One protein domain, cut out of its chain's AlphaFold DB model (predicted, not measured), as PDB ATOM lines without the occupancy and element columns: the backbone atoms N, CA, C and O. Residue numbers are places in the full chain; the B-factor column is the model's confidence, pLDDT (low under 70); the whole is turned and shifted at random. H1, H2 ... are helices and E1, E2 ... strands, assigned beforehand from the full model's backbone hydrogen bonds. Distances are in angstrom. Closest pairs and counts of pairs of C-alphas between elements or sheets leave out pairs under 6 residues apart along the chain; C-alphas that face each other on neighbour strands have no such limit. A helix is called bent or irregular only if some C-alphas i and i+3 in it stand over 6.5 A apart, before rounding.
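AT A GLANCE: This is residues 6 to 69 of the 70 residues of an uncharacterized protein of Mycolicibacterium sp (UniProt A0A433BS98). A small three-stranded antiparallel sheet has one helix, H1, slanting over one face, with the other face bare; H1 nears the sheet with its residues 14 to 21. Between E1 and E2 a long loop swings out, and its residues 33 to 40 stick out free. The printed part has 64 residues, in the order H1, E1, E2, E3; the sheet runs E1 E2 E3, a meander, each strand the antiparallel neighbour of the one before. The class is mixed, in two layers, helix on sheet; the whole is only just loose, close to compact, with a radius of gyration of the C-alphas of 13.1 A and spans of 34 by 28 by 18 A.

HOW THE PARTS SIT: Start at H1, residues 6 to 21, which has a kink of 34 degrees near residue 15 and is only just irregular, C-alphas 14 and 17 being 6.6 A apart. In its backbone 10 of 12 O i to N i+4 pairs are within hydrogen-bond range. A tight link leads to E1, residues 24 to 27, an edge strand. It forms a hairpin with the inner strand E2, residues 49 to 56, at 165 degrees; look for N 26 and O 53, 2.9 A apart. E2 forms a second hairpin with E3, residues 61 to 68, at 163 degrees; N 52 and O 65 are 2.8 A apart. H1 is on the sheet at a height over the sheet of 12.2 A, over E2 and E3, slantwise to the strands at 53 degrees to E3 on the local plane. The closest C-alphas of H1 and E2 are those of Arg 21 and Asp 56, 6.0 A; of H1 and E3, Val 15 and Val 65, 7.2 A.

IN THESE COORDINATES: Find C-alpha 6 at (288.752, 254.095, 246.400); from there H1 runs 21.4 A to C-alpha 21. E1 is 10.2 A long, and E2 22.2 A. E3 runs 23.0 A to C-alpha 68 at (293.009, 234.009, 242.945).

THE WHOLE: The C-alphas farthest apart, of Asp 46 and Thr 58, are 36.6 A apart. The printed part has no cut. The link from E1 to E2, residues 28 to 48, is long. The pLDDT is under 70 in residues 30 to 48 and residue 69.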
ATOM      1  N   ALA A   6     289.562 254.301 247.598       89.50
ATOM      2  CA  ALA A   6     288.752 254.095 246.400       89.50
ATOM      3  C   ALA A   6     288.668 252.614 245.992       89.50
ATOM      4  O   ALA A   6     287.571 252.115 245.767       89.50
ATOM      5  N   GLN A   7     289.789 251.875 245.988       88.38
ATOM      6  CA  GLN A   7     289.747 250.437 245.687       88.38
ATOM      7  C   GLN A   7     288.983 249.643 246.750       88.38
ATOM      8  O   GLN A   7     288.377 248.626 246.433       88.38
ATOM      9  N   ARG A   8     289.003 250.084 248.015       88.50
ATOM     10  CA  ARG A   8     288.222 249.430 249.077       88.50
ATOM     11  C   ARG A   8     286.730 249.652 248.895       88.50
ATOM     12  O   ARG A   8     285.971 248.712 249.071       88.50
ATOM     13  N   GLU A   9     286.323 250.868 248.557       92.44
ATOM     14  CA  GLU A   9     284.920 251.205 248.300       92.44
ATOM     15  C   GLU A   9     284.390 250.506 247.046       92.44
ATOM     16  O   GLU A   9     283.231 250.102 247.003       92.44
ATOM     17  N   GLU A  10     285.234 250.343 246.030       91.38
ATOM     18  CA  GLU A  10     284.899 249.573 244.838       91.38
ATOM     19  C   GLU A  10     284.772 248.080 245.153       91.38
ATOM     20  O   GLU A  10     283.744 247.487 244.847       91.38
ATOM     21  N   LEU A  11     285.736 247.490 245.871       90.06
ATOM     22  CA  LEU A  11     285.641 246.101 246.333       90.06
ATOM     23  C   LEU A  11     284.396 245.865 247.200       90.06
ATOM     24  O   LEU A  11     283.723 244.843 247.067       90.06
ATOM     25  N   ASP A  12     284.090 246.802 248.096       91.81
ATOM     26  CA  ASP A  12     282.939 246.681 248.980       91.81
ATOM     27  C   ASP A  12     281.630 246.675 248.186       91.81
ATOM     28  O   ASP A  12     280.777 245.815 248.399       91.81
ATOM     29  N   ARG A  13     281.505 247.576 247.208       91.31
ATOM     30  CA  ARG A  13     280.322 247.691 246.353       91.31
ATOM     31  C   ARG A  13     280.148 246.496 245.421       91.31
ATOM     32  O   ARG A  13     279.051 245.957 245.337       91.31
ATOM     33  N   GLU A  14     281.218 246.095 244.745       90.06
ATOM     34  CA  GLU A  14     281.161 245.117 243.652       90.06
ATOM     35  C   GLU A  14     281.281 243.666 244.138       90.06
ATOM     36  O   GLU A  14     280.924 242.740 243.414       90.06
ATOM     37  N   VAL A  15     281.770 243.431 245.361       90.75
ATOM     38  CA  VAL A  15     281.974 242.070 245.888       90.75
ATOM     39  C   VAL A  15     281.344 241.897 247.266       90.75
ATOM     40  O   VAL A  15     280.481 241.030 247.441       90.75
ATOM     41  N   CYS A  16     281.733 242.705 248.257       90.94
ATOM     42  CA  CYS A  16     281.280 242.489 249.637       90.94
ATOM     43  C   CYS A  16     279.765 242.665 249.788       90.94
ATOM     44  O   CYS A  16     279.130 241.862 250.469       90.94
ATOM     45  N   ALA A  17     279.172 243.665 249.136       92.25
ATOM     46  CA  ALA A  17     277.741 243.934 249.201       92.25
ATOM     47  C   ALA A  17     276.913 242.759 248.659       92.25
ATOM     48  O   ALA A  17     275.915 242.376 249.273       92.25
ATOM     49  N   HIS A  18     277.351 242.134 247.562       91.12
ATOM     50  CA  HIS A  18     276.690 240.948 247.012       91.12
ATOM     51  C   HIS A  18     276.792 239.754 247.961       91.12
ATOM     52  O   HIS A  18     275.794 239.076 248.204       91.12
ATOM     53  N   ILE A  19     277.963 239.529 248.564       91.88
ATOM     54  CA  ILE A  19     278.160 238.465 249.557       91.88
ATOM     55  C   ILE A  19     277.286 238.697 250.797       91.88
ATOM     56  O   ILE A  19     276.670 237.762 251.299       91.88
ATOM     57  N   GLN A  20     277.195 239.933 251.292       92.88
ATOM     58  CA  GLN A  20     276.409 240.264 252.486       92.88
ATOM     59  C   GLN A  20     274.901 240.116 252.266       92.88
ATOM     60  O   GLN A  20     274.174 239.740 253.183       92.88
ATOM     61  N   ARG A  21     274.425 240.412 251.054       93.06
ATOM     62  CA  ARG A  21     273.015 240.260 250.671       93.06
ATOM     63  C   ARG A  21     272.652 238.842 250.247       93.06
ATOM     64  O   ARG A  21     271.474 238.536 250.063       93.06
ATOM     65  N   ALA A  22     273.650 237.980 250.089       93.38
ATOM     66  CA  ALA A  22     273.461 236.613 249.669       93.38
ATOM     67  C   ALA A  22     272.496 235.889 250.606       93.38
ATOM     68  O   ALA A  22     272.727 235.731 251.803       93.38
ATOM     69  N   THR A  23     271.427 235.368 250.026       94.81
ATOM     70  CA  THR A  23     270.562 234.412 250.715       94.81
ATOM     71  C   THR A  23     271.200 233.025 250.761       94.81
ATOM     72  O   THR A  23     270.918 232.247 251.669       94.81
ATOM     73  N   VAL A  24     272.051 232.706 249.776       94.12
ATOM     74  CA  VAL A  24     272.806 231.455 249.700       94.12
ATOM     75  C   VAL A  24     274.162 231.705 249.050       94.12
ATOM     76  O   VAL A  24     274.255 232.443 248.070       94.12
ATOM     77  N   ILE A  25     275.196 231.045 249.572       93.50
ATOM     78  CA  ILE A  25     276.544 231.038 249.006       93.50
ATOM     79  C   ILE A  25     276.965 229.583 248.811       93.50
ATOM     80  O   ILE A  25     276.957 228.800 249.764       93.50
ATOM     81  N   TYR A  26     277.341 229.224 247.587       90.06
ATOM     82  CA  TYR A  26     277.887 227.911 247.256       90.06
ATOM     83  C   TYR A  26     279.336 228.050 246.827       90.06
ATOM     84  O   TYR A  26     279.634 228.778 245.886       90.06
ATOM     85  N   ARG A  27     280.235 227.314 247.479       86.81
ATOM     86  CA  ARG A  27     281.599 227.153 246.980       86.81
ATOM     87  C   ARG A  27     281.589 226.116 245.867       86.81
ATOM     88  O   ARG A  27     281.122 224.996 246.095       86.81
ATOM     89  N   LEU A  28     282.106 226.471 244.698       80.62
ATOM     90  CA  LEU A  28     282.285 225.489 243.639       80.62
ATOM     91  C   LEU A  28     283.463 224.569 244.000       80.62
ATOM     92  O   LEU A  28     284.491 225.046 244.492       80.62
ATOM     93  N   PRO A  29     283.304 223.241 243.845       71.25
ATOM     94  CA  PRO A  29     284.433 222.331 243.945       71.25
ATOM     95  C   PRO A  29     285.420 222.674 242.835       71.25
ATOM     96  O   PRO A  29     285.003 223.116 241.778       71.25
ATOM     97  N   ASP A  30     286.704 222.462 243.074       65.25
ATOM     98  CA  ASP A  30     287.768 222.792 242.133       65.25
ATOM     99  C   ASP A  30     287.521 222.162 240.740       65.25
ATOM    100  O   ASP A  30     287.649 220.946 240.567       65.25
ATOM    101  N   ILE A  31     287.100 222.978 239.760       59.22
ATOM    102  CA  ILE A  31     286.680 222.527 238.417       59.22
ATOM    103  C   ILE A  31     287.887 222.448 237.452       59.22
ATOM    104  O   ILE A  31     287.706 222.226 236.254       59.22
ATOM    105  N   ARG A  32     289.129 222.556 237.959       56.19
ATOM    106  CA  ARG A  32     290.425 222.580 237.234       56.19
ATOM    107  C   ARG A  32     290.510 221.796 235.915       56.19
ATOM    108  O   ARG A  32     291.105 222.281 234.964       56.19
ATOM    109  N   ALA A  33     289.960 220.582 235.839       51.91
ATOM    110  CA  ALA A  33     290.074 219.731 234.648       51.91
ATOM    111  C   ALA A  33     289.052 220.040 233.532       51.91
ATOM    112  O   ALA A  33     289.238 219.604 232.398       51.91
ATOM    113  N   THR A  34     287.964 220.748 233.839       52.53
ATOM    114  CA  THR A  34     286.852 221.008 232.904       52.53
ATOM    115  C   THR A  34     286.520 222.489 232.724       52.53
ATOM    116  O   THR A  34     285.785 222.822 231.799       52.53
ATOM    117  N   ALA A  35     287.057 223.373 233.569       53.44
ATOM    118  CA  ALA A  35     286.881 224.820 233.484       53.44
ATOM    119  C   ALA A  35     288.215 225.491 233.129       53.44
ATOM    120  O   ALA A  35     288.877 226.094 233.968       53.44
ATOM    121  N   GLN A  36     288.628 225.367 231.867       52.25
ATOM    122  CA  GLN A  36     289.650 226.255 231.323       52.25
ATOM    123  C   GLN A  36     288.997 227.632 231.170       52.25
ATOM    124  O   GLN A  36     288.195 227.843 230.263       52.25
ATOM    125  N   HIS A  37     289.252 228.544 232.107       57.06
ATOM    126  CA  HIS A  37     288.745 229.906 231.990       57.06
ATOM    127  C   HIS A  37     289.502 230.645 230.877       57.06
ATOM    128  O   HIS A  37     290.722 230.519 230.763       57.06
ATOM    129  N   ASP A  38     288.804 231.492 230.113       55.06
ATOM    130  CA  ASP A  38     289.406 232.367 229.087       55.06
ATOM    131  C   ASP A  38     290.458 233.348 229.659       55.06
ATOM    132  O   ASP A  38     291.176 234.014 228.914       55.06
ATOM    133  N   TRP A  39     290.575 233.421 230.990       57.12
ATOM    134  CA  TRP A  39     291.557 234.210 231.737       57.12
ATOM    135  C   TRP A  39     292.930 233.518 231.891       57.12
ATOM    136  O   TRP A  39     293.862 234.129 232.413       57.12
ATOM    137  N   GLY A  40     293.081 232.286 231.382       52.25
ATOM    138  CA  GLY A  40     294.339 231.534 231.322       52.25
ATOM    139  C   GLY A  40     294.722 230.812 232.622       52.25
ATOM    140  O   GLY A  40     294.278 231.167 233.709       52.25
ATOM    141  N   ASP A  41     295.606 229.815 232.508       50.28
ATOM    142  CA  ASP A  41     296.083 228.962 233.619       50.28
ATOM    143  C   ASP A  41     296.982 229.693 234.646       50.28
ATOM    144  O   ASP A  41     297.561 229.066 235.527       50.28
ATOM    145  N   ILE A  42     297.180 231.010 234.499       50.72
ATOM    146  CA  ILE A  42     298.312 231.741 235.099       50.72
ATOM    147  C   ILE A  42     297.929 232.483 236.392       50.72
ATOM    148  O   ILE A  42     298.798 232.807 237.196       50.72
ATOM    149  N   VAL A  43     296.644 232.755 236.621       49.41
ATOM    150  CA  VAL A  43     296.171 233.612 237.725       49.41
ATOM    151  C   VAL A  43     295.623 232.799 238.899       49.41
ATOM    152  O   VAL A  43     294.478 232.909 239.290       49.41
ATOM    153  N   GLY A  44     296.466 231.979 239.502       48.41
ATOM    154  CA  GLY A  44     296.202 231.319 240.777       48.41
ATOM    155  C   GLY A  44     297.453 230.549 241.150       48.41
ATOM    156  O   GLY A  44     298.015 229.876 240.288       48.41
ATOM    157  N   GLY A  45     297.938 230.684 242.383       51.25
ATOM    158  CA  GLY A  45     299.075 229.889 242.849       51.25
ATOM    159  C   GLY A  45     298.791 228.379 242.802       51.25
ATOM    160  O   GLY A  45     297.793 227.916 242.247       51.25
ATOM    161  N   ASP A  46     299.622 227.570 243.461       53.56
ATOM    162  CA  ASP A  46     299.430 226.108 243.525       53.56
ATOM    163  C   ASP A  46     298.008 225.705 244.016       53.56
ATOM    164  O   ASP A  46     297.459 224.658 243.637       53.56
ATOM    165  N   ALA A  47     297.363 226.580 244.802       56.62
ATOM    166  CA  ALA A  47     296.005 226.444 245.331       56.62
ATOM    167  C   ALA A  47     294.861 226.789 244.345       56.62
ATOM    168  O   ALA A  47     293.725 226.371 244.590       56.62
ATOM    169  N   GLY A  48     295.142 227.414 243.195       65.56
ATOM    170  CA  GLY A  48     294.154 227.736 242.157       65.56
ATOM    171  C   GLY A  48     293.214 228.898 242.517       65.56
ATOM    172  O   GLY A  48     293.549 229.766 243.321       65.56
ATOM    173  N   PHE A  49     292.033 228.928 241.893       71.88
ATOM    174  CA  PHE A  49     290.988 229.914 242.178       71.88
ATOM    175  C   PHE A  49     290.010 229.422 243.252       71.88
ATOM    176  O   PHE A  49     289.600 228.259 243.282       71.88
ATOM    177  N   HIS A  50     289.553 230.344 244.091       79.12
ATOM    178  CA  HIS A  50     288.394 230.165 244.951       79.12
ATOM    179  C   HIS A  50     287.156 230.747 244.275       79.12
ATOM    180  O   HIS A  50     287.019 231.963 244.154       79.12
ATOM    181  N   GLU A  51     286.240 229.872 243.874       84.88
ATOM    182  CA  GLU A  51     285.005 230.259 243.197       84.88
ATOM    183  C   GLU A  51     283.783 230.086 244.105       84.88
ATOM    184  O   GLU A  51     283.561 229.028 244.711       84.88
ATOM    185  N   PHE A  52     282.957 231.128 244.169       88.50
ATOM    186  CA  PHE A  52     281.722 231.149 244.939       88.50
ATOM    187  C   PHE A  52     280.558 231.658 244.095       88.50
ATOM    188  O   PHE A  52     280.593 232.761 243.558       88.50
ATOM    189  N   VAL A  53     279.483 230.877 244.044       90.50
ATOM    190  CA  VAL A  53     278.198 231.309 243.499       90.50
ATOM    191  C   VAL A  53     277.394 231.955 244.617       90.50
ATOM    192  O   VAL A  53     277.051 231.312 245.612       90.50
ATOM    193  N   VAL A  54     277.085 233.231 244.436       94.38
ATOM    194  CA  VAL A  54     276.351 234.074 245.372       94.38
ATOM    195  C   VAL A  54     274.945 234.305 244.828       94.38
ATOM    196  O   VAL A  54     274.779 234.801 243.717       94.38
ATOM    197  N   ILE A  55     273.928 233.927 245.605       93.94
ATOM    198  CA  ILE A  55     272.517 234.039 245.218       93.94
ATOM    199  C   ILE A  55     271.790 234.955 246.202       93.94
ATOM    200  O   ILE A  55     271.589 234.586 247.365       93.94
ATOM    201  N   ASP A  56     271.306 236.101 245.732       94.81
ATOM    202  CA  ASP A  56     270.320 236.925 246.438       94.81
ATOM    203  C   ASP A  56     268.930 236.620 245.859       94.81
ATOM    204  O   ASP A  56     268.507 237.178 244.849       94.81
ATOM    205  N   ARG A  57     268.188 235.709 246.504       93.44
ATOM    206  CA  ARG A  57     266.815 235.376 246.090       93.44
ATOM    207  C   ARG A  57     265.820 236.503 246.351       93.44
ATOM    208  O   ARG A  57     264.738 236.476 245.776       93.44
ATOM    209  N   THR A  58     266.159 237.453 247.219       92.81
ATOM    210  CA  THR A  58     265.290 238.588 247.550       92.81
ATOM    211  C   THR A  58     265.290 239.596 246.409       92.81
ATOM    212  O   THR A  58     264.233 240.104 246.043       92.81
ATOM    213  N   ALA A  59     266.461 239.846 245.822       91.94
ATOM    214  CA  ALA A  59     266.616 240.708 244.653       91.94
ATOM    215  C   ALA A  59     266.509 239.966 243.311       91.94
ATOM    216  O   ALA A  59     266.341 240.602 242.275       91.94
ATOM    217  N   GLY A  60     266.576 238.630 243.317       92.38
ATOM    218  CA  GLY A  60     266.613 237.826 242.093       92.38
ATOM    219  C   GLY A  60     267.965 237.902 241.376       92.38
ATOM    220  O   GLY A  60     268.012 237.785 240.155       92.38
ATOM    221  N   GLU A  61     269.050 238.103 242.125       93.50
ATOM    222  CA  GLU A  61     270.402 238.298 241.597       93.50
ATOM    223  C   GLU A  61     271.279 237.055 241.796       93.50
ATOM    224  O   GLU A  61     271.173 236.325 242.789       93.50
ATOM    225  N   LEU A  62     272.175 236.838 240.831       92.12
ATOM    226  CA  LEU A  62     273.165 235.768 240.814       92.12
ATOM    227  C   LEU A  62     274.521 236.363 240.430       92.12
ATOM    228  O   LEU A  62     274.634 236.986 239.375       92.12
ATOM    229  N   ALA A  63     275.542 236.129 241.252       91.56
ATOM    230  CA  ALA A  63     276.913 236.552 240.989       91.56
ATOM    231  C   ALA A  63     277.896 235.384 241.162       91.56
ATOM    232  O   ALA A  63     277.698 234.515 242.014       91.56
ATOM    233  N   LEU A  64     278.962 235.371 240.361       89.19
ATOM    234  CA  LEU A  64     280.109 234.482 240.536       89.19
ATOM    235  C   LEU A  64     281.282 235.314 241.057       89.19
ATOM    236  O   LEU A  64     281.762 236.208 240.365       89.19
ATOM    237  N   VAL A  65     281.729 235.016 242.273       88.31
ATOM    238  CA  VAL A  65     282.911 235.630 242.880       88.31
ATOM    239  C   VAL A  65     284.082 234.680 242.698       88.31
ATOM    240  O   VAL A  65     284.022 233.535 243.140       88.31
ATOM    241  N   VAL A  66     285.143 235.171 242.064       84.50
ATOM    242  CA  VAL A  66     286.377 234.420 241.826       84.50
ATOM    243  C   VAL A  66     287.524 235.161 242.498       84.50
ATOM    244  O   VAL A  66     287.733 236.345 242.241       84.50
ATOM    245  N   ALA A  67     288.260 234.472 243.364       82.69
ATOM    246  CA  ALA A  67     289.464 234.994 243.995       82.69
ATOM    247  C   ALA A  67     290.655 234.104 243.631       82.69
ATOM    248  O   ALA A  67     290.600 232.894 243.831       82.69
ATOM    249  N   SER A  68     291.721 234.688 243.094       75.06
ATOM    250  CA  SER A  68     293.009 234.009 242.945       75.06
ATOM    251  C   SER A  68     293.745 234.059 244.285       75.06
ATOM    252  O   SER A  68     293.903 235.152 244.833       75.06
ATOM    253  N   ASP A  69     294.162 232.910 244.813       67.31
ATOM    254  CA  ASP A  69     295.039 232.849 245.992       67.31
ATOM    255  C   ASP A  69     296.474 233.281 245.620       67.31
ATOM    256  O   ASP A  69     296.902 233.041 244.481       67.31
TER     257      ASP A  69